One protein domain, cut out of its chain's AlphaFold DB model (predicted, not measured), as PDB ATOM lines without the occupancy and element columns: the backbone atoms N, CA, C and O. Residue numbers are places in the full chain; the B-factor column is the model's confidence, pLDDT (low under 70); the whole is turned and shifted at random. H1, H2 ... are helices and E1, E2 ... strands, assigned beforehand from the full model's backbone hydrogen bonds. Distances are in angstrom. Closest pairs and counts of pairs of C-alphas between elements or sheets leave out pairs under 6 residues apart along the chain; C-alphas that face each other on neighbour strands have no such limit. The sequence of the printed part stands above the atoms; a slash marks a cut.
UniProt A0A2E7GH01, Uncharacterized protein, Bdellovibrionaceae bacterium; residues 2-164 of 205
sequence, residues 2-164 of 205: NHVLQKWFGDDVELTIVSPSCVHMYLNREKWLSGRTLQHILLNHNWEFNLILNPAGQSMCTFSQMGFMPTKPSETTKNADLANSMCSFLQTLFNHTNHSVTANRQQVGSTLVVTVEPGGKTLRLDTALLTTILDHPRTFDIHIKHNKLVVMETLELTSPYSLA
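This is residues 2 to 164 of the 205 residues of an uncharacterized protein of Bdellovibrionaceae bacterium (UniProt A0A2E7GH01). Two strongly twisted antiparallel sheets stand next to each other along the longest axis, with helices H2 and H4 packed between them, near both E3 of one sheet and E8 of the other. H3 covers one face of the second sheet together with H4, H1 sits by E1 and E2 of the first sheet, and residues 66 to 85 run as a long loop round the outside from one sheet to the other. The printed part has 163 residues with four named helices and nine named strands, in the order H1 E1 E2 H2 E3 E4 H3 E5 E6 E7 H4 E8 E9. The sheets have the orders E1 E2 E4 E3 E7 and E5 E6 E9 E8. The class is mixed, helices and strands, and the whole is compact, with a radius of gyration of the C-alphas of 15.7 A and spans of 45 by 36 by 31 A.

H1, residues 2 to 9, only grazes the first sheet with its residues 2 to 6. E1, residues 14 to 19, and E2, residues 22 to 26, form a hairpin, with N 16 and O 24 at 2.8 A. H2, residues 35 to 45, leads by a tight link to E3, residues 47 to 53, and E3 forms a hairpin with E4, residues 60 to 65, with N 50 and O 62 at 2.9 A. E4 is also the antiparallel neighbour of E2, with N 25 and O 61 at 2.8 A. E2, H2 and E3 make a split strand-helix-strand unit, two strands running the same way with E4 between them, and its crossover is right-handed. H2 lies over E3, but only just, with 3 of its C-alphas falling on it, at a height over the sheet of 6.9 A; the closest C-alphas, of Leu 42 and Glu 48, are 6.3 A apart. H3, residues 86 to 95, lies over E6, residues 111 to 118, at a height over the sheet of 7.9 A and runs along the strands, at 17 degrees on the local plane; the closest C-alphas of H3 and E6, of Cys 87 and Val 114, are 6.5 A apart. E5, residues 101 to 108, forms a hairpin with E6, with N 104 and O 115 at 2.8 A. E7, residues 123 to 126, is an edge strand beside E3, with N 51 and O 125 at 2.8 A. H4, residues 127 to 134, touches H2 at a steep tilt of 44 degrees, opposite ways, with the C-alphas of Gly 35 and Leu 130 closest at 7.1 A. H3 and H4 are on the same face of the second sheet, giving two layers, helices on one face of a sheet. E8, residues 139 to 145, and E9, residues 148 to 154, form a hairpin, with N 150 and O 143 within hydrogen-bond range at 2.8 A, and E9 is also the antiparallel neighbour of E6, with N 114 and O 151 within hydrogen-bond range at 2.8 A. In H1, H2, H3 and H4 every O i to N i+4 pair is within hydrogen-bond range.

H1 begins at C-alpha 2, (216.093, 198.829, 201.648). H2 is 15.5 A long and E3 19.5 A. E5 is 21.7 A long, E6 22.9 A and E9 19.5 A, and E9 ends at C-alpha 154, (207.104, 213.693, 230.158).

The C-alphas of Ser 19 and Gly 109 are the two farthest apart, 44.9 A. The printed part has no cut, and the link from E4 to H3 is long, with 20 residues. The mean pLDDT of the printed part is 74.0, and residues 67 to 84 and 155 to 164 are among those under 70.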
ATOM      1  N   ASN A   2     215.462 199.960 200.939       81.62
ATOM      2  CA  ASN A   2     216.093 198.829 201.648       81.62
ATOM      3  C   ASN A   2     217.430 199.180 202.351       81.62
ATOM      4  O   ASN A   2     217.503 199.158 203.575       81.62
ATOM      5  N   HIS A   3     218.432 199.669 201.608       83.31
ATOM      6  CA  HIS A   3     219.720 200.086 202.190       83.31
ATOM      7  C   HIS A   3     219.613 201.175 203.269       83.31
ATOM      8  O   HIS A   3     220.474 201.266 204.140       83.31
ATOM      9  N   VAL A   4     218.589 202.031 203.207       82.44
ATOM     10  CA  VAL A   4     218.339 203.034 204.247       82.44
ATOM     11  C   VAL A   4     217.823 202.327 205.496       82.44
ATOM     12  O   VAL A   4     218.409 202.500 206.557       82.44
ATOM     13  N   LEU A   5     216.795 201.486 205.378       81.31
ATOM     14  CA  LEU A   5     216.241 200.752 206.519       81.31
ATOM     15  C   LEU A   5     217.296 199.862 207.191       81.31
ATOM     16  O   LEU A   5     217.478 199.983 208.397       81.31
ATOM     17  N   GLN A   6     218.071 199.086 206.428       81.50
ATOM     18  CA  GLN A   6     219.173 198.269 206.965       81.50
ATOM     19  C   GLN A   6     220.235 199.120 207.670       81.50
ATOM     20  O   GLN A   6     220.683 198.807 208.768       81.50
ATOM     21  N   LYS A   7     220.600 200.273 207.095       83.75
ATOM     22  CA  LYS A   7     221.566 201.189 207.719       83.75
ATOM     23  C   LYS A   7     221.090 201.724 209.075       83.75
ATOM     24  O   LYS A   7     221.925 201.987 209.938       83.75
ATOM     25  N   TRP A   8     219.790 201.967 209.232       77.81
ATOM     26  CA  TRP A   8     219.227 202.603 210.426       77.81
ATOM     27  C   TRP A   8     218.745 201.609 211.485       77.81
ATOM     28  O   TRP A   8     218.808 201.926 212.670       77.81
ATOM     29  N   PHE A   9     218.291 200.428 211.073       77.38
ATOM     30  CA  PHE A   9     217.716 199.411 211.958       77.38
ATOM     31  C   PHE A   9     218.581 198.143 212.077       77.38
ATOM     32  O   PHE A   9     218.289 197.289 212.911       77.38
ATOM     33  N   GLY A  10     219.680 198.063 211.322       79.25
ATOM     34  CA  GLY A  10     220.619 196.943 211.314       79.25
ATOM     35  C   GLY A  10     220.276 195.881 210.271       79.25
ATOM     36  O   GLY A  10     219.246 195.953 209.606       79.25
ATOM     37  N   ASP A  11     221.145 194.881 210.146       74.62
ATOM     38  CA  ASP A  11     220.955 193.761 209.212       74.62
ATOM     39  C   ASP A  11     219.960 192.712 209.749       74.62
ATOM     40  O   ASP A  11     219.490 191.856 209.007       74.62
ATOM     41  N   ASP A  12     219.589 192.816 211.029       71.31
ATOM     42  CA  ASP A  12     218.697 191.877 211.720       71.31
ATOM     43  C   ASP A  12     217.199 192.112 211.441       71.31
ATOM     44  O   ASP A  12     216.354 191.406 211.997       71.31
ATOM     45  N   VAL A  13     216.836 193.147 210.674       77.12
ATOM     46  CA  VAL A  13     215.438 193.374 210.274       77.12
ATOM     47  C   VAL A  13     215.137 192.621 208.993       77.12
ATOM     48  O   VAL A  13     215.804 192.791 207.974       77.12
ATOM     49  N   GLU A  14     214.071 191.834 209.040       84.62
ATOM     50  CA  GLU A  14     213.576 191.105 207.885       84.62
ATOM     51  C   GLU A  14     212.846 192.065 206.939       84.62
ATOM     52  O   GLU A  14     211.827 192.669 207.296       84.62
ATOM     53  N   LEU A  15     213.401 192.224 205.737       87.25
ATOM     54  CA  LEU A  15     212.896 193.112 204.698       87.25
ATOM     55  C   LEU A  15     212.522 192.309 203.456       87.25
ATOM     56  O   LEU A  15     213.363 191.623 202.877       87.25
ATOM     57  N   THR A  16     211.290 192.486 202.992       89.50
ATOM     58  CA  THR A  16     210.793 191.894 201.748       89.50
ATOM     59  C   THR A  16     210.552 193.001 200.736       89.50
ATOM     60  O   THR A  16     209.716 193.886 200.935       89.50
ATOM     61  N   ILE A  17     211.301 192.976 199.634       88.25
ATOM     62  CA  ILE A  17     211.107 193.917 198.529       88.25
ATOM     63  C   ILE A  17     209.909 193.434 197.715       88.25
ATOM     64  O   ILE A  17     209.975 192.386 197.082       88.25
ATOM     65  N   VAL A  18     208.827 194.209 197.727       87.56
ATOM     66  CA  VAL A  18     207.629 193.924 196.925       87.56
ATOM     67  C   VAL A  18     207.764 194.563 195.545       87.56
ATOM     68  O   VAL A  18     207.412 193.963 194.536       87.56
ATOM     69  N   SER A  19     208.302 195.782 195.490       86.62
ATOM     70  CA  SER A  19     208.617 196.488 194.246       86.62
ATOM     71  C   SER A  19     209.705 197.549 194.483       86.62
ATOM     72  O   SER A  19     210.048 197.836 195.633       86.62
ATOM     73  N   PRO A  20     210.242 198.199 193.432       82.19
ATOM     74  CA  PRO A  20     211.183 199.313 193.596       82.19
ATOM     75  C   PRO A  20     210.645 200.465 194.466       82.19
ATOM     76  O   PRO A  20     211.423 201.179 195.102       82.19
ATOM     77  N   SER A  21     209.319 200.607 194.533       85.31
ATOM     78  CA  SER A  21     208.612 201.664 195.264       85.31
ATOM     79  C   SER A  21     207.857 201.150 196.494       85.31
ATOM     80  O   SER A  21     207.138 201.928 197.115       85.31
ATOM     81  N   CYS A  22     208.006 199.870 196.861       86.81
ATOM     82  CA  CYS A  22     207.329 199.271 198.011       86.81
ATOM     83  C   CYS A  22     208.207 198.225 198.715       86.81
ATOM     84  O   CYS A  22     208.657 197.249 198.108       86.81
ATOM     85  N   VAL A  23     208.431 198.413 200.015       90.12
ATOM     86  CA  VAL A  23     209.206 197.496 200.861       90.12
ATOM     87  C   VAL A  23     208.390 197.147 202.097       90.12
ATOM     88  O   VAL A  23     207.872 198.034 202.773       90.12
ATOM     89  N   HIS A  24     208.300 195.858 202.406       90.19
ATOM     90  CA  HIS A  24     207.747 195.364 203.659       90.19
ATOM     91  C   HIS A  24     208.871 195.104 204.658       90.19
ATOM     92  O   HIS A  24     209.945 194.633 204.288       90.19
ATOM     93  N   MET A  25     208.613 195.404 205.923       89.06
ATOM     94  CA  MET A  25     209.481 195.078 207.045       89.06
ATOM     95  C   MET A  25     208.666 194.346 208.100       89.06
ATOM     96  O   MET A  25     207.627 194.849 208.538       89.06
ATOM     97  N   TYR A  26     209.144 193.182 208.525       85.75
ATOM     98  CA  TYR A  26     208.489 192.393 209.559       85.75
ATOM     99  C   TYR A  26     209.096 192.691 210.926       85.75
ATOM    100  O   TYR A  26     210.313 192.735 211.113       85.75
ATOM    101  N   LEU A  27     208.222 192.927 211.903       79.88
ATOM    102  CA  LEU A  27     208.619 193.243 213.266       79.88
ATOM    103  C   LEU A  27     208.797 191.976 214.096       79.88
ATOM    104  O   LEU A  27     207.828 191.399 214.602       79.88
ATOM    105  N   ASN A  28     210.054 191.593 214.306       75.69
ATOM    106  CA  ASN A  28     210.406 190.555 215.268       75.69
ATOM    107  C   ASN A  28     210.018 190.984 216.705       75.69
ATOM    108  O   ASN A  28     210.083 192.162 217.058       75.69
ATOM    109  N   ARG A  29     209.630 190.019 217.551       75.12
ATOM    110  CA  ARG A  29     209.206 190.201 218.954       75.12
ATOM    111  C   ARG A  29     210.224 190.933 219.823       75.12
ATOM    112  O   ARG A  29     209.842 191.619 220.774       75.12
ATOM    113  N   GLU A  30     211.502 190.797 219.502       75.19
ATOM    114  CA  GLU A  30     212.602 191.359 220.287       75.19
ATOM    115  C   GLU A  30     213.042 192.748 219.819       75.19
ATOM    116  O   GLU A  30     213.715 193.464 220.561       75.19
ATOM    117  N   LYS A  31     212.653 193.159 218.608       76.56
ATOM    118  CA  LYS A  31     213.120 194.404 217.998       76.56
ATOM    119  C   LYS A  31     212.135 195.544 218.249       76.56
ATOM    120  O   LYS A  31     210.920 195.359 218.313       76.56
ATOM    121  N   TRP A  32     212.699 196.736 218.403       81.69
ATOM    122  CA  TRP A  32     211.973 197.971 218.670       81.69
ATOM    123  C   TRP A  32     212.293 198.961 217.556       81.69
ATOM    124  O   TRP A  32     213.458 199.134 217.201       81.69
ATOM    125  N   LEU A  33     211.278 199.645 217.036       85.00
ATOM    126  CA  LEU A  33     211.477 200.774 216.129       85.00
ATOM    127  C   LEU A  33     211.234 202.067 216.890       85.00
ATOM    128  O   LEU A  33     210.177 202.233 217.495       85.00
ATOM    129  N   SER A  34     212.185 202.996 216.830       86.50
ATOM    130  CA  SER A  34     211.939 204.368 217.279       86.50
ATOM    131  C   SER A  34     211.076 205.094 216.247       86.50
ATOM    132  O   SER A  34     211.434 205.191 215.067       86.50
ATOM    133  N   GLY A  35     209.949 205.631 216.710       85.12
ATOM    134  CA  GLY A  35     209.049 206.468 215.929       85.12
ATOM    135  C   GLY A  35     209.748 207.725 215.419       85.12
ATOM    136  O   GLY A  35     209.532 208.114 214.273       85.12
ATOM    137  N   ARG A  36     210.660 208.313 216.206       81.44
ATOM    138  CA  ARG A  36     211.479 209.453 215.764       81.44
ATOM    139  C   ARG A  36     212.416 209.086 214.623       81.44
ATOM    140  O   ARG A  36     212.471 209.816 213.633       81.44
ATOM    141  N   THR A  37     213.110 207.951 214.708       82.75
ATOM    142  CA  THR A  37     213.956 207.468 213.603       82.75
ATOM    143  C   THR A  37     213.136 207.247 212.334       82.75
ATOM    144  O   THR A  37     213.544 207.688 211.259       82.75
ATOM    145  N   LEU A  38     211.951 206.638 212.450       83.75
ATOM    146  CA  LEU A  38     211.030 206.476 211.323       83.75
ATOM    147  C   LEU A  38     210.615 207.834 210.742       83.75
ATOM    148  O   LEU A  38     210.807 208.056 209.550       83.75
ATOM    149  N   GLN A  39     210.148 208.774 211.569       82.19
ATOM    150  CA  GLN A  39     209.772 210.125 211.134       82.19
ATOM    151  C   GLN A  39     210.924 210.813 210.381       82.19
ATOM    152  O   GLN A  39     210.721 211.401 209.317       82.19
ATOM    153  N   HIS A  40     212.156 210.694 210.884       78.31
ATOM    154  CA  HIS A  40     213.344 211.223 210.220       78.31
ATOM    155  C   HIS A  40     213.597 210.599 208.846       78.31
ATOM    156  O   HIS A  40     213.911 211.331 207.906       78.31
ATOM    157  N   ILE A  41     213.499 209.276 208.717       79.12
ATOM    158  CA  ILE A  41     213.705 208.569 207.447       79.12
ATOM    159  C   ILE A  41     212.631 208.988 206.436       79.12
ATOM    160  O   ILE A  41     212.960 209.394 205.323       79.12
ATOM    161  N   LEU A  42     211.360 208.966 206.836       81.12
ATOM    162  CA  LEU A  42     210.226 209.249 205.952       81.12
ATOM    163  C   LEU A  42     210.286 210.670 205.386       81.12
ATOM    164  O   LEU A  42     210.234 210.856 204.169       81.12
ATOM    165  N   LEU A  43     210.542 211.659 206.250       74.94
ATOM    166  CA  LEU A  43     210.686 213.062 205.848       74.94
ATOM    167  C   LEU A  43     211.906 213.328 204.949       74.94
ATOM    168  O   LEU A  43     211.943 214.344 204.267       74.94
ATOM    169  N   ASN A  44     212.941 212.483 204.992       76.50
ATOM    170  CA  ASN A  44     214.162 212.668 204.195       76.50
ATOM    171  C   ASN A  44     214.110 212.004 202.824       76.50
ATOM    172  O   ASN A  44     214.889 212.367 201.945       76.50
ATOM    173  N   HIS A  45     213.272 210.984 202.672       75.06
ATOM    174  CA  HIS A  45     213.328 210.110 201.510       75.06
ATOM    175  C   HIS A  45     212.085 210.203 200.616       75.06
ATOM    176  O   HIS A  45     212.121 209.618 199.538       75.06
ATOM    177  N   ASN A  46     211.044 210.957 201.006       81.25
ATOM    178  CA  ASN A  46     209.728 211.027 200.343       81.25
ATOM    179  C   ASN A  46     209.010 209.669 200.309       81.25
ATOM    180  O   ASN A  46     208.571 209.200 199.258       81.25
ATOM    181  N   TRP A  47     208.941 209.009 201.464       84.50
ATOM    182  CA  TRP A  47     208.230 207.741 201.622       84.50
ATOM    183  C   TRP A  47     207.136 207.881 202.667       84.50
ATOM    184  O   TRP A  47     207.280 208.615 203.643       84.50
ATOM    185  N   GLU A  48     206.072 207.126 202.454       87.06
ATOM    186  CA  GLU A  48     205.026 206.844 203.414       87.06
ATOM    187  C   GLU A  48     205.331 205.566 204.183       87.06
ATOM    188  O   GLU A  48     206.024 204.653 203.726       87.06
ATOM    189  N   PHE A  49     204.778 205.538 205.382       88.00
ATOM    190  CA  PHE A  49     204.806 204.447 206.329       88.00
ATOM    191  C   PHE A  49     203.385 204.084 206.720       88.00
ATOM    192  O   PHE A  49     202.565 204.959 207.020       88.00
ATOM    193  N   ASN A  50     203.140 202.782 206.769       88.62
ATOM    194  CA  ASN A  50     201.921 202.198 207.279       88.62
ATOM    195  C   ASN A  50     202.277 200.953 208.090       88.62
ATOM    196  O   ASN A  50     202.873 200.011 207.574       88.62
ATOM    197  N   LEU A  51     201.939 200.967 209.369       88.31
ATOM    198  CA  LEU A  51     202.157 199.870 210.291       88.31
ATOM    199  C   LEU A  51     200.833 199.220 210.638       88.31
ATOM    200  O   LEU A  51     199.875 199.885 211.023       88.31
ATOM    201  N   ILE A  52     200.847 197.898 210.585       87.12
ATOM    202  CA  ILE A  52     199.758 197.035 211.000       87.12
ATOM    203  C   ILE A  52     200.250 196.241 212.208       87.12
ATOM    204  O   ILE A  52     201.133 195.393 212.067       87.12
ATOM    205  N   LEU A  53     199.696 196.521 213.390       85.31
ATOM    206  CA  LEU A  53     199.921 195.723 214.593       85.31
ATOM    207  C   LEU A  53     198.818 194.679 214.720       85.31
ATOM    208  O   LEU A  53     197.659 195.020 214.972       85.31
ATOM    209  N   ASN A  54     199.179 193.409 214.557       81.19
ATOM    210  CA  ASN A  54     198.238 192.303 214.680       81.19
ATOM    211  C   ASN A  54     198.365 191.646 216.066       81.19
ATOM    212  O   ASN A  54     199.471 191.230 216.433       81.19
ATOM    213  N   PRO A  55     197.266 191.478 216.824       74.00
ATOM    214  CA  PRO A  55     197.297 190.723 218.076       74.00
ATOM    215  C   PRO A  55     197.714 189.250 217.892       74.00
ATOM    216  O   PRO A  55     198.278 188.669 218.815       74.00
ATOM    217  N   ALA A  56     197.520 188.659 216.704       71.75
ATOM    218  CA  ALA A  56     197.871 187.268 216.388       71.75
ATOM    219  C   ALA A  56     199.375 187.023 216.123       71.75
ATOM    220  O   ALA A  56     199.779 185.898 215.839       71.75
ATOM    221  N   GLY A  57     200.223 188.050 216.246       67.06
ATOM    222  CA  GLY A  57     201.668 187.850 216.366       67.06
ATOM    223  C   GLY A  57     202.490 188.004 215.087       67.06
ATOM    224  O   GLY A  57     203.622 187.530 215.046       67.06
ATOM    225  N   GLN A  58     201.975 188.687 214.064       74.81
ATOM    226  CA  GLN A  58     202.803 189.221 212.980       74.81
ATOM    227  C   GLN A  58     202.419 190.662 212.700       74.81
ATOM    228  O   GLN A  58     201.302 190.947 212.272       74.81
ATOM    229  N   SER A  59     203.370 191.561 212.912       83.69
ATOM    230  CA  SER A  59     203.187 192.968 212.598       83.69
ATOM    231  C   SER A  59     204.105 193.364 211.468       83.69
ATOM    232  O   SER A  59     205.278 192.987 211.432       83.69
ATOM    233  N   MET A  60     203.533 194.111 210.537       87.25
ATOM    234  CA  MET A  60     204.154 194.437 209.268       87.25
ATOM    235  C   MET A  60     204.159 195.947 209.101       87.25
ATOM    236  O   MET A  60     203.141 196.613 209.298       87.25
ATOM    237  N   CYS A  61     205.316 196.479 208.730       88.62
ATOM    238  CA  CYS A  61     205.456 197.844 208.261       88.62
ATOM    239  C   CYS A  61     205.571 197.823 206.742       88.62
ATOM    240  O   CYS A  61     206.467 197.183 206.194       88.62
ATOM    241  N   THR A  62     204.708 198.564 206.068       89.69
ATOM    242  CA  THR A  62     204.810 198.836 204.640       89.69
ATOM    243  C   THR A  62     205.378 200.233 204.452       89.69
ATOM    244  O   THR A  62     204.866 201.209 205.004       89.69
ATOM    245  N   PHE A  63     206.443 200.315 203.663       89.38
ATOM    246  CA  PHE A  63     207.029 201.561 203.199       89.38
ATOM    247  C   PHE A  63     206.733 201.711 201.715       89.38
ATOM    248  O   PHE A  63     207.140 200.856 200.927       89.38
ATOM    249  N   SER A  64     206.081 202.801 201.328       88.19
ATOM    250  CA  SER A  64     205.759 203.114 199.935       88.19
ATOM    251  C   SER A  64     206.348 204.459 199.540       88.19
ATOM    252  O   SER A  64     206.311 205.415 200.308       88.19
ATOM    253  N   GLN A  65     206.919 204.559 198.345       83.88
ATOM    254  CA  GLN A  65     207.364 205.847 197.827       83.88
ATOM    255  C   GLN A  65     206.139 206.728 197.567       83.88
ATOM    256  O   GLN A  65     205.209 206.294 196.887       83.88
ATOM    257  N   MET A  66     206.133 207.961 198.080       78.19
ATOM    258  CA  MET A  66     205.066 208.892 197.726       78.19
ATOM    259  C   MET A  66     205.210 209.246 196.244       78.19
ATOM    260  O   MET A  66     206.273 209.703 195.810       78.19
ATOM    261  N   GLY A  67     204.139 209.068 195.464       57.31
ATOM    262  CA  GLY A  67     203.994 209.820 194.219       57.31
ATOM    263  C   GLY A  67     204.086 211.304 194.564       57.31
ATOM    264  O   GLY A  67     203.596 211.701 195.619       57.31
ATOM    265  N   PHE A  68     204.780 212.108 193.756       41.84
ATOM    266  CA  PHE A  68     205.048 213.513 194.072       41.84
ATOM    267  C   PHE A  68     203.724 214.277 194.246       41.84
ATOM    268  O   PHE A  68     203.117 214.746 193.289       41.84
ATOM    269  N   MET A  69     203.266 214.365 195.486       37.28
ATOM    270  CA  MET A  69     202.122 215.139 195.924       37.28
ATOM    271  C   MET A  69     202.686 216.104 196.957       37.28
ATOM    272  O   MET A  69     203.181 215.651 197.993       37.28
ATOM    273  N   PRO A  70     202.697 217.418 196.684       32.97
ATOM    274  CA  PRO A  70     203.037 218.398 197.695       32.97
ATOM    275  C   PRO A  70     201.942 218.323 198.755       32.97
ATOM    276  O   PRO A  70     200.886 218.943 198.634       32.97
ATOM    277  N   THR A  71     202.168 217.519 199.787       35.28
ATOM    278  CA  THR A  71     201.321 217.499 200.966       35.28
ATOM    279  C   THR A  71     201.476 218.857 201.632       35.28
ATOM    280  O   THR A  71     202.435 219.130 202.355       35.28
ATOM    281  N   LYS A  72     200.520 219.754 201.356       31.11
ATOM    282  CA  LYS A  72     200.231 220.843 202.284       31.11
ATOM    283  C   LYS A  72     199.989 220.167 203.634       31.11
ATOM    284  O   LYS A  72     199.155 219.263 203.683       31.11
ATOM    285  N   PRO A  73     200.715 220.546 204.696       33.59
ATOM    286  CA  PRO A  73     200.382 220.067 206.026       33.59
ATOM    287  C   PRO A  73     198.928 220.466 206.263       33.59
ATOM    288  O   PRO A  73     198.620 221.659 206.266       33.59
ATOM    289  N   SER A  74     198.023 219.492 206.361       36.28
ATOM    290  CA  SER A  74     196.698 219.798 206.868       36.28
ATOM    291  C   SER A  74     196.911 220.272 208.296       36.28
ATOM    292  O   SER A  74     197.593 219.627 209.096       36.28
ATOM    293  N   GLU A  75     196.400 221.460 208.595       34.19
ATOM    294  CA  GLU A  75     196.227 221.900 209.966       34.19
ATOM    295  C   GLU A  75     195.192 220.966 210.592       34.19
ATOM    296  O   GLU A  75     193.997 221.251 210.613       34.19
ATOM    297  N   THR A  76     195.631 219.799 211.062       39.00
ATOM    298  CA  THR A  76     194.850 219.012 212.008       39.00
ATOM    299  C   THR A  76     194.820 219.814 213.293       39.00
ATOM    300  O   THR A  76     195.772 219.809 214.073       39.00
ATOM    301  N   THR A  77     193.769 220.627 213.372       35.91
ATOM    302  CA  THR A  77     193.090 221.129 214.560       35.91
ATOM    303  C   THR A  77     193.941 221.109 215.821       35.91
ATOM    304  O   THR A  77     194.181 220.075 216.443       35.91
ATOM    305  N   LYS A  78     194.319 222.321 216.242       38.59
ATOM    306  CA  LYS A  78     194.626 222.654 217.632       38.59
ATOM    307  C   LYS A  78     193.410 222.294 218.494       38.59
ATOM    308  O   LYS A  78     192.638 223.172 218.867       38.59
ATOM    309  N   ASN A  79     193.216 221.014 218.789       41.84
ATOM    310  CA  ASN A  79     192.304 220.605 219.838       41.84
ATOM    311  C   ASN A  79     193.007 220.936 221.145       41.84
ATOM    312  O   ASN A  79     193.882 220.227 221.641       41.84
ATOM    313  N   ALA A  80     192.671 222.138 221.594       37.75
ATOM    314  CA  ALA A  80     192.837 222.630 222.933       37.75
ATOM    315  C   ALA A  80     192.282 221.587 223.906       37.75
ATOM    316  O   ALA A  80     191.087 221.523 224.125       37.75
ATOM    317  N   ASP A  81     193.178 220.752 224.420       41.47
ATOM    318  CA  ASP A  81     193.021 219.989 225.654       41.47
ATOM    319  C   ASP A  81     194.425 219.604 226.143       41.47
ATOM    320  O   ASP A  81     194.774 218.449 226.366       41.47
ATOM    321  N   LEU A  82     195.272 220.626 226.324       43.88
ATOM    322  CA  LEU A  82     196.634 220.515 226.871       43.88
ATOM    323  C   LEU A  82     196.683 219.964 228.323       43.88
ATOM    324  O   LEU A  82     197.761 219.872 228.922       43.88
ATOM    325  N   ALA A  83     195.530 219.593 228.887       36.88
ATOM    326  CA  ALA A  83     195.351 219.052 230.229       36.88
ATOM    327  C   ALA A  83     194.994 217.550 230.266       36.88
ATOM    328  O   ALA A  83     195.139 216.937 231.325       36.88
ATOM    329  N   ASN A  84     194.589 216.930 229.151       55.69
ATOM    330  CA  ASN A  84     194.088 215.554 229.159       55.69
ATOM    331  C   ASN A  84     195.222 214.521 229.037       55.69
ATOM    332  O   ASN A  84     196.189 214.696 228.299       55.69
ATOM    333  N   SER A  85     195.121 213.449 229.826       73.94
ATOM    334  CA  SER A  85     196.064 212.323 229.869       73.94
ATOM    335  C   SER A  85     196.426 211.823 228.463       73.94
ATOM    336  O   SER A  85     195.533 211.637 227.635       73.94
ATOM    337  N   MET A  86     197.707 211.521 228.207       79.75
ATOM    338  CA  MET A  86     198.168 210.913 226.948       79.75
ATOM    339  C   MET A  86     197.357 209.657 226.578       79.75
ATOM    340  O   MET A  86     197.085 209.420 225.404       79.75
ATOM    341  N   CYS A  87     196.886 208.885 227.566       80.25
ATOM    342  CA  CYS A  87     195.971 207.765 227.321       80.25
ATOM    343  C   CYS A  87     194.679 208.198 226.624       80.25
ATOM    344  O   CYS A  87     194.284 207.562 225.654       80.25
ATOM    345  N   SER A  88     194.039 209.269 227.095       79.62
ATOM    346  CA  SER A  88     192.790 209.781 226.525       79.62
ATOM    347  C   SER A  88     193.015 210.328 225.119       79.62
ATOM    348  O   SER A  88     192.230 210.047 224.221       79.62
ATOM    349  N   PHE A  89     194.124 211.041 224.904       83.38
ATOM    350  CA  PHE A  89     194.519 211.506 223.575       83.38
ATOM    351  C   PHE A  89     194.684 210.337 222.591       83.38
ATOM    352  O   PHE A  89     194.080 210.347 221.519       83.38
ATOM    353  N   LEU A  90     195.444 209.304 222.970       84.44
ATOM    354  CA  LEU A  90     195.672 208.130 222.125       84.44
ATOM    355  C   LEU A  90     194.384 207.329 221.895       84.44
ATOM    356  O   LEU A  90     194.129 206.905 220.771       84.44
ATOM    357  N   GLN A  91     193.550 207.156 222.923       80.88
ATOM    358  CA  GLN A  91     192.252 206.494 222.789       80.88
ATOM    359  C   GLN A  91     191.358 207.230 221.796       80.88
ATOM    360  O   GLN A  91     190.830 206.594 220.894       80.88
ATOM    361  N   THR A  92     191.231 208.553 221.895       81.62
ATOM    362  CA  THR A  92     190.458 209.349 220.931       81.62
ATOM    363  C   THR A  92     191.034 209.218 219.523       81.62
ATOM    364  O   THR A  92     190.297 208.924 218.583       81.62
ATOM    365  N   LEU A  93     192.357 209.358 219.386       82.75
ATOM    366  CA  LEU A  93     193.050 209.274 218.102       82.75
ATOM    367  C   LEU A  93     192.786 207.939 217.388       82.75
ATOM    368  O   LEU A  93     192.528 207.931 216.186       82.75
ATOM    369  N   PHE A  94     192.799 206.823 218.123       79.31
ATOM    370  CA  PHE A  94     192.569 205.492 217.555       79.31
ATOM    371  C   PHE A  94     191.088 205.068 217.515       79.31
ATOM    372  O   PHE A  94     190.699 204.291 216.639       79.31
ATOM    373  N   ASN A  95     190.218 205.611 218.368       70.62
ATOM    374  CA  ASN A  95     188.779 205.325 218.324       70.62
ATOM    375  C   ASN A  95     188.129 205.880 217.049       70.62
ATOM    376  O   ASN A  95     187.281 205.210 216.460       70.62
ATOM    377  N   HIS A  96     188.586 207.036 216.548       62.44
ATOM    378  CA  HIS A  96     188.169 207.552 215.233       62.44
ATOM    379  C   HIS A  96     188.522 206.613 214.066       62.44
ATOM    380  O   HIS A  96     187.962 206.742 212.981       62.44
ATOM    381  N   THR A  97     189.418 205.649 214.285       58.88
ATOM    382  CA  THR A  97     189.877 204.691 213.270       58.88
ATOM    383  C   THR A  97     189.222 203.303 213.377       58.88
ATOM    384  O   THR A  97     189.685 202.361 212.745       58.88
ATOM    385  N   ASN A  98     188.114 203.158 214.126       57.06
ATOM    386  CA  ASN A  98     187.384 201.890 214.352       57.06
ATOM    387  C   ASN A  98     188.185 200.791 215.088       57.06
ATOM    388  O   ASN A  98     187.847 199.600 215.019       57.06
ATOM    389  N   HIS A  99     189.229 201.168 215.823       63.75
ATOM    390  CA  HIS A  99     190.084 200.241 216.560       63.75
ATOM    391  C   HIS A  99     189.794 200.324 218.063       63.75
ATOM    392  O   HIS A  99     189.788 201.408 218.632       63.75
ATOM    393  N   SER A 100     189.563 199.177 218.714       61.03
ATOM    394  CA  SER A 100     189.533 199.112 220.182       61.03
ATOM    395  C   SER A 100     190.973 199.089 220.674       61.03
ATOM    396  O   SER A 100     191.727 198.178 220.319       61.03
ATOM    397  N   VAL A 101     191.363 200.101 221.445       68.50
ATOM    398  CA  VAL A 101     192.719 200.236 221.976       68.50
ATOM    399  C   VAL A 101     192.680 200.316 223.491       68.50
ATOM    400  O   VAL A 101     191.993 201.157 224.071       68.50
ATOM    401  N   THR A 102     193.485 199.477 224.138       72.25
ATOM    402  CA  THR A 102     193.760 199.605 225.569       72.25
ATOM    403  C   THR A 102     195.021 200.440 225.738       72.25
ATOM    404  O   THR A 102     196.080 200.063 225.241       72.25
ATOM    405  N   ALA A 103     194.896 201.586 226.411       75.06
ATOM    406  CA  ALA A 103     196.006 202.482 226.720       75.06
ATOM    407  C   ALA A 103     196.310 202.421 228.223       75.06
ATOM    408  O   ALA A 103     195.607 203.030 229.030       75.06
ATOM    409  N   ASN A 104     197.355 201.689 228.599       77.44
ATOM    410  CA  ASN A 104     197.777 201.520 229.989       77.44
ATOM    411  C   ASN A 104     198.894 202.502 230.331       77.44
ATOM    412  O   ASN A 104     199.888 202.571 229.610       77.44
ATOM    413  N   ARG A 105     198.756 203.234 231.441       77.75
ATOM    414  CA  ARG A 105     199.753 204.200 231.921       77.75
ATOM    415  C   ARG A 105     200.512 203.632 233.110       77.75
ATOM    416  O   ARG A 105     199.900 203.226 234.091       77.75
ATOM    417  N   GLN A 106     201.833 203.678 233.043       79.06
ATOM    418  CA  GLN A 106     202.718 203.349 234.153       79.06
ATOM    419  C   GLN A 106     203.730 204.474 234.351       79.06
ATOM    420  O   GLN A 106     204.318 204.960 233.391       79.06
ATOM    421  N   GLN A 107     203.953 204.887 235.596       75.88
ATOM    422  CA  GLN A 107     205.021 205.826 235.921       75.88
ATOM    423  C   GLN A 107     206.323 205.068 236.193       75.88
ATOM    424  O   GLN A 107     206.344 204.115 236.972       75.88
ATOM    425  N   VAL A 108     207.410 205.505 235.559       67.88
ATOM    426  CA  VAL A 108     208.771 205.008 235.772       67.88
ATOM    427  C   VAL A 108     209.670 206.217 236.024       67.88
ATOM    428  O   VAL A 108     210.086 206.914 235.099       67.88
ATOM    429  N   GLY A 109     209.929 206.510 237.301       71.50
ATOM    430  CA  GLY A 109     210.628 207.734 237.702       71.50
ATOM    431  C   GLY A 109     209.840 208.992 237.314       71.50
ATOM    432  O   GLY A 109     208.677 209.143 237.692       71.50
ATOM    433  N   SER A 110     210.473 209.891 236.554       65.06
ATOM    434  CA  SER A 110     209.866 211.124 236.023       65.06
ATOM    435  C   SER A 110     209.201 210.948 234.651       65.06
ATOM    436  O   SER A 110     208.667 211.909 234.095       65.06
ATOM    437  N   THR A 111     209.243 209.740 234.086       67.38
ATOM    438  CA  THR A 111     208.670 209.423 232.777       67.38
ATOM    439  C   THR A 111     207.396 208.620 232.957       67.38
ATOM    440  O   THR A 111     207.311 207.696 233.767       67.38
ATOM    441  N   LEU A 112     206.390 208.962 232.171       74.50
ATOM    442  CA  LEU A 112     205.162 208.201 232.063       74.50
ATOM    443  C   LEU A 112     205.233 207.356 230.804       74.50
ATOM    444  O   LEU A 112     205.574 207.836 229.731       74.50
ATOM    445  N   VAL A 113     204.914 206.083 230.933       80.00
ATOM    446  CA  VAL A 113     204.909 205.136 229.830       80.00
ATOM    447  C   VAL A 113     203.463 204.779 229.549       80.00
ATOM    448  O   VAL A 113     202.787 204.206 230.401       80.00
ATOM    449  N   VAL A 114     202.988 205.126 228.357       82.38
ATOM    450  CA  VAL A 114     201.670 204.737 227.872       82.38
ATOM    451  C   VAL A 114     201.829 203.620 226.857       82.38
ATOM    452  O   VAL A 114     202.419 203.806 225.797       82.38
ATOM    453  N   THR A 115     201.311 202.443 227.183       85.25
ATOM    454  CA  THR A 115     201.308 201.292 226.281       85.25
ATOM    455  C   THR A 115     199.945 201.166 225.628       85.25
ATOM    456  O   THR A 115     198.938 201.076 226.319       85.25
ATOM    457  N   VAL A 116     199.938 201.151 224.302       85.50
ATOM    458  CA  VAL A 116     198.777 200.997 223.435       85.50
ATOM    459  C   VAL A 116     198.824 199.615 222.796       85.50
ATOM    460  O   VAL A 116     199.779 199.283 222.086       85.50
ATOM    461  N   GLU A 117     197.785 198.823 223.045       84.88
ATOM    462  CA  GLU A 117     197.644 197.471 222.507       84.88
ATOM    463  C   GLU A 117     196.373 197.339 221.644       84.88
ATOM    464  O   GLU A 117     195.327 197.900 221.992       84.88
ATOM    465  N   PRO A 118     196.447 196.601 220.517       75.69
ATOM    466  CA  PRO A 118     195.295 196.224 219.712       75.69
ATOM    467  C   PRO A 118     194.390 195.306 220.541       75.69
ATOM    468  O   PRO A 118     194.720 194.139 220.747       75.69
ATOM    469  N   GLY A 119     193.261 195.813 221.042       70.31
ATOM    470  CA  GLY A 119     192.320 195.093 221.911       70.31
ATOM    471  C   GLY A 119     191.528 194.010 221.170       70.31
ATOM    472  O   GLY A 119     190.308 194.101 221.050       70.31
ATOM    473  N   GLY A 120     192.222 193.025 220.593       70.50
ATOM    474  CA  GLY A 120     191.662 191.948 219.770       70.50
ATOM    475  C   GLY A 120     191.419 192.312 218.300       70.50
ATOM    476  O   GLY A 120     191.089 191.439 217.504       70.50
ATOM    477  N   LYS A 121     191.621 193.575 217.907       75.69
ATOM    478  CA  LYS A 121     191.540 194.047 216.514       75.69
ATOM    479  C   LYS A 121     192.871 194.614 216.068       75.69
ATOM    480  O   LYS A 121     193.551 195.242 216.861       75.69
ATOM    481  N   THR A 122     193.199 194.474 214.792       79.31
ATOM    482  CA  THR A 122     194.392 195.079 214.196       79.31
ATOM    483  C   THR A 122     194.436 196.591 214.423       79.31
ATOM    484  O   THR A 122     193.451 197.264 214.139       79.31
ATOM    485  N   LEU A 123     195.571 197.123 214.888       84.25
ATOM    486  CA  LEU A 123     195.808 198.566 214.983       84.25
ATOM    487  C   LEU A 123     196.593 199.041 213.761       84.25
ATOM    488  O   LEU A 123     197.640 198.472 213.448       84.25
ATOM    489  N   ARG A 124     196.116 200.097 213.100       86.06
ATOM    490  CA  ARG A 124     196.826 200.743 211.994       86.06
ATOM    491  C   ARG A 124     197.440 202.069 212.437       86.06
ATOM    492  O   ARG A 124     196.757 202.911 213.008       86.06
ATOM    493  N   LEU A 125     198.722 202.259 212.143       87.06
ATOM    494  CA  LEU A 125     199.448 203.506 212.372       87.06
ATOM    495  C   LEU A 125     200.090 203.956 211.061       87.06
ATOM    496  O   LEU A 125     201.016 203.314 210.570       87.06
ATOM    497  N   ASP A 126     199.609 205.058 210.497       87.50
ATOM    498  CA  ASP A 126     200.193 205.661 209.302       87.50
ATOM    499  C   ASP A 126     201.146 206.820 209.641       87.50
ATOM    500  O   ASP A 126     201.423 207.131 210.803       87.50
ATOM    501  N   THR A 127     201.688 207.454 208.601       84.12
ATOM    502  CA  THR A 127     202.653 208.556 208.737       84.12
ATOM    503  C   THR A 127     202.038 209.798 209.382       84.12
ATOM    504  O   THR A 127     202.718 210.486 210.151       84.12
ATOM    505  N   ALA A 128     200.767 210.087 209.089       82.81
ATOM    506  CA  ALA A 128     200.070 211.241 209.639       82.81
ATOM    507  C   ALA A 128     199.837 211.043 211.140       82.81
ATOM    508  O   ALA A 128     200.255 211.880 211.934       82.81
ATOM    509  N   LEU A 129     199.291 209.892 211.537       85.56
ATOM    510  CA  LEU A 129     199.074 209.534 212.936       85.56
ATOM    511  C   LEU A 129     200.386 209.482 213.725       85.56
ATOM    512  O   LEU A 129     200.461 210.048 214.815       85.56
ATOM    513  N   LEU A 130     201.442 208.869 213.171       85.44
ATOM    514  CA  LEU A 130     202.768 208.859 213.799       85.44
ATOM    515  C   LEU A 130     203.263 210.288 214.063       85.44
ATOM    516  O   LEU A 130     203.761 210.575 215.148       85.44
ATOM    517  N   THR A 131     203.101 211.183 213.087       82.62
ATOM    518  CA  THR A 131     203.500 212.591 213.215       82.62
ATOM    519  C   THR A 131     202.667 213.310 214.271       82.62
ATOM    520  O   THR A 131     203.240 213.978 215.123       82.62
ATOM    521  N   THR A 132     201.348 213.114 214.290       83.94
ATOM    522  CA  THR A 132     200.446 213.720 215.279       83.94
ATOM    523  C   THR A 132     200.795 213.310 216.709       83.94
ATOM    524  O   THR A 132     200.834 214.162 217.595       83.94
ATOM    525  N   ILE A 133     201.103 212.029 216.955       84.12
ATOM    526  CA  ILE A 133     201.497 211.572 218.299       84.12
ATOM    527  C   ILE A 133     202.863 212.150 218.683       84.12
ATOM    528  O   ILE A 133     203.050 212.608 219.809       84.12
ATOM    529  N   LEU A 134     203.820 212.146 217.753       81.94
ATOM    530  CA  LEU A 134     205.166 212.671 217.975       81.94
ATOM    531  C   LEU A 134     205.197 214.197 218.147       81.94
ATOM    532  O   LEU A 134     206.094 214.712 218.809       81.94
ATOM    533  N   ASP A 135     204.254 214.928 217.571       79.50
ATOM    534  CA  ASP A 135     204.175 216.384 217.699       79.50
ATOM    535  C   ASP A 135     203.373 216.826 218.935       79.50
ATOM    536  O   ASP A 135     203.328 218.017 219.255       79.50
ATOM    537  N   HIS A 136     202.789 215.878 219.678       78.12
ATOM    538  CA  HIS A 136     202.125 216.171 220.940       78.12
ATOM    539  C   HIS A 136     203.138 216.714 221.982       78.12
ATOM    540  O   HIS A 136     204.177 216.087 222.201       78.12
ATOM    541  N   PRO A 137     202.844 217.828 222.691       72.62
ATOM    542  CA  PRO A 137     203.802 218.532 223.560       72.62
ATOM    543  C   PRO A 137     204.430 217.708 224.685       72.62
ATOM    544  O   PRO A 137     205.510 218.037 225.170       72.62
ATOM    545  N   ARG A 138     203.735 216.658 225.129       74.25
ATOM    546  CA  ARG A 138     204.216 215.765 226.189       74.25
ATOM    547  C   ARG A 138     204.895 214.500 225.671       74.25
ATOM    548  O   ARG A 138     205.414 213.741 226.480       74.25
ATOM    549  N   THR A 139     204.882 214.245 224.361       77.94
ATOM    550  CA  THR A 139     205.524 213.055 223.789       77.94
ATOM    551  C   THR A 139     207.023 213.278 223.688       77.94
ATOM    552  O   THR A 139     207.498 214.087 222.891       77.94
ATOM    553  N   PHE A 140     207.774 212.502 224.459       75.88
ATOM    554  CA  PHE A 140     209.226 212.464 224.375       75.88
ATOM    555  C   PHE A 140     209.677 211.603 223.186       75.88
ATOM    556  O   PHE A 140     210.343 212.089 222.269       75.88
ATOM    557  N   ASP A 141     209.253 210.339 223.156       80.75
ATOM    558  CA  ASP A 141     209.507 209.415 222.048       80.75
ATOM    559  C   ASP A 141     208.414 208.339 221.996       80.75
ATOM    560  O   ASP A 141     207.595 208.194 222.908       80.75
ATOM    561  N   ILE A 142     208.401 207.584 220.905       87.38
ATOM    562  CA  ILE A 142     207.511 206.455 220.686       87.38
ATOM    563  C   ILE A 142     208.351 205.267 220.256       87.38
ATOM    564  O   ILE A 142     209.194 205.374 219.367       87.38
ATOM    565  N   HIS A 143     208.055 204.107 220.820       87.88
ATOM    566  CA  HIS A 143     208.593 202.846 220.364       87.88
ATOM    567  C   HIS A 143     207.497 201.916 219.873       87.88
ATOM    568  O   HIS A 143     206.487 201.700 220.535       87.88
ATOM    569  N   ILE A 144     207.732 201.313 218.717       87.50
ATOM    570  CA  ILE A 144     206.882 200.266 218.168       87.50
ATOM    571  C   ILE A 144     207.559 198.932 218.458       87.50
ATOM    572  O   ILE A 144     208.704 198.720 218.052       87.50
ATOM    573  N   LYS A 145     206.851 198.027 219.135       84.00
ATOM    574  CA  LYS A 145     207.328 196.674 219.427       84.00
ATOM    575  C   LYS A 145     206.249 195.670 219.070       84.00
ATOM    576  O   LYS A 145     205.229 195.637 219.743       84.00
ATOM    577  N   HIS A 146     206.517 194.809 218.092       77.88
ATOM    578  CA  HIS A 146     205.680 193.674 217.695       77.88
ATOM    579  C   HIS A 146     204.174 193.949 217.709       77.88
ATOM    580  O   HIS A 146     203.664 194.371 216.697       77.88
ATOM    581  N   ASN A 147     203.454 193.753 218.808       83.50
ATOM    582  CA  ASN A 147     202.007 193.941 218.914       83.50
ATOM    583  C   ASN A 147     201.592 195.174 219.735       83.50
ATOM    584  O   ASN A 147     200.448 195.244 220.163       83.50
ATOM    585  N   LYS A 148     202.487 196.127 219.998       86.19
ATOM    586  CA  LYS A 148     202.185 197.296 220.829       86.19
ATOM    587  C   LYS A 148     202.946 198.548 220.432       86.19
ATOM    588  O   LYS A 148     204.045 198.502 219.874       86.19
ATOM    589  N   LEU A 149     202.347 199.673 220.790       88.50
ATOM    590  CA  LEU A 149     202.933 200.998 220.718       88.50
ATOM    591  C   LEU A 149     203.233 201.469 222.143       88.50
ATOM    592  O   LEU A 149     202.362 201.437 223.003       88.50
ATOM    593  N   VAL A 150     204.459 201.894 222.404       87.06
ATOM    594  CA  VAL A 150     204.895 202.412 223.702       87.06
ATOM    595  C   VAL A 150     205.216 203.884 223.524       87.06
ATOM    596  O   VAL A 150     206.180 204.235 222.853       87.06
ATOM    597  N   VAL A 151     204.402 204.753 224.104       86.50
ATOM    598  CA  VAL A 151     204.581 206.203 224.073       86.50
ATOM    599  C   VAL A 151     205.203 206.632 225.392       86.50
ATOM    600  O   VAL A 151     204.667 206.351 226.461       86.50
ATOM    601  N   MET A 152     206.349 207.298 225.317       81.44
ATOM    602  CA  MET A 152     207.004 207.881 226.478       81.44
ATOM    603  C   MET A 152     206.577 209.339 226.598       81.44
ATOM    604  O   MET A 152     206.812 210.152 225.705       81.44
ATOM    605  N   GLU A 153     205.927 209.646 227.709       78.25
ATOM    606  CA  GLU A 153     205.408 210.951 228.079       78.25
ATOM    607  C   GLU A 153     206.285 211.574 229.179       78.25
ATOM    608  O   GLU A 153     206.736 210.901 230.110       78.25
ATOM    609  N   THR A 154     206.513 212.881 229.086       72.38
ATOM    610  CA  THR A 154     207.104 213.693 230.158       72.38
ATOM    611  C   THR A 154     206.013 214.336 231.019       72.38
ATOM    612  O   THR A 154     204.992 214.797 230.507       72.38
ATOM    613  N   LEU A 155     206.238 214.383 232.336       64.56
ATOM    614  CA  LEU A 155     205.362 215.084 233.286       64.56
ATOM    615  C   LEU A 155     205.403 216.610 233.110       64.56
ATOM    616  O   LEU A 155     204.414 217.287 233.383       64.56
ATOM    617  N   GLU A 156     206.524 217.145 232.629       62.47
ATOM    618  CA  GLU A 156     206.685 218.565 232.321       62.47
ATOM    619  C   GLU A 156     206.400 218.831 230.842       62.47
ATOM    620  O   GLU A 156     206.786 218.036 229.982       62.47
ATOM    621  N   LEU A 157     205.757 219.964 230.535       58.59
ATOM    622  CA  LEU A 157     205.597 220.434 229.159       58.59
ATOM    623  C   LEU A 157     206.982 220.698 228.558       58.59
ATOM    624  O   LEU A 157     207.575 221.757 228.758       58.59
ATOM    625  N   THR A 158     207.497 219.751 227.783       52.25
ATOM    626  CA  THR A 158     208.641 220.015 226.917       52.25
ATOM    627  C   THR A 158     208.179 220.949 225.809       52.25
ATOM    628  O   THR A 158     207.246 220.626 225.078       52.25
ATOM    629  N   SER A 159     208.800 222.126 225.688       41.12
ATOM    630  CA  SER A 159     208.546 223.033 224.563       41.12
ATOM    631  C   SER A 159     208.697 222.253 223.247       41.12
ATOM    632  O   SER A 159     209.802 221.775 222.960       41.12
ATOM    633  N   PRO A 160     207.626 222.060 222.453       48.56
ATOM    634  CA  PRO A 160     207.700 221.213 221.287       48.56
ATOM    635  C   PRO A 160     208.081 222.105 220.123       48.56
ATOM    636  O   PRO A 160     207.265 222.840 219.572       48.56
ATOM    637  N   TYR A 161     209.325 222.019 219.684       47.47
ATOM    638  CA  TYR A 161     209.507 222.188 218.259       47.47
ATOM    639  C   TYR A 161     209.332 220.801 217.656       47.47
ATOM    640  O   TYR A 161     210.185 219.930 217.833       47.47
ATOM    641  N   SER A 162     208.211 220.591 216.958       54.00
ATOM    642  CA  SER A 162     208.074 219.439 216.070       54.00
ATOM    643  C   SER A 162     209.318 219.341 215.189       54.00
ATOM    644  O   SER A 162     209.941 220.350 214.848       54.00
ATOM    645  N   LEU A 163     209.702 218.135 214.784       51.38
ATOM    646  CA  LEU A 163     210.842 217.946 213.882       51.38
ATOM    647  C   LEU A 163     210.706 218.786 212.598       51.38
ATOM    648  O   LEU A 163     211.696 219.295 212.070       51.38
ATOM    649  N   ALA A 164     209.464 219.005 212.153       44.78
ATOM    650  CA  ALA A 164     209.112 219.938 211.091       44.78
ATOM    651  C   ALA A 164     209.386 221.412 211.462       44.78
ATOM    652  O   ALA A 164     209.967 222.137 210.657       44.78
TER     653      ALA A 164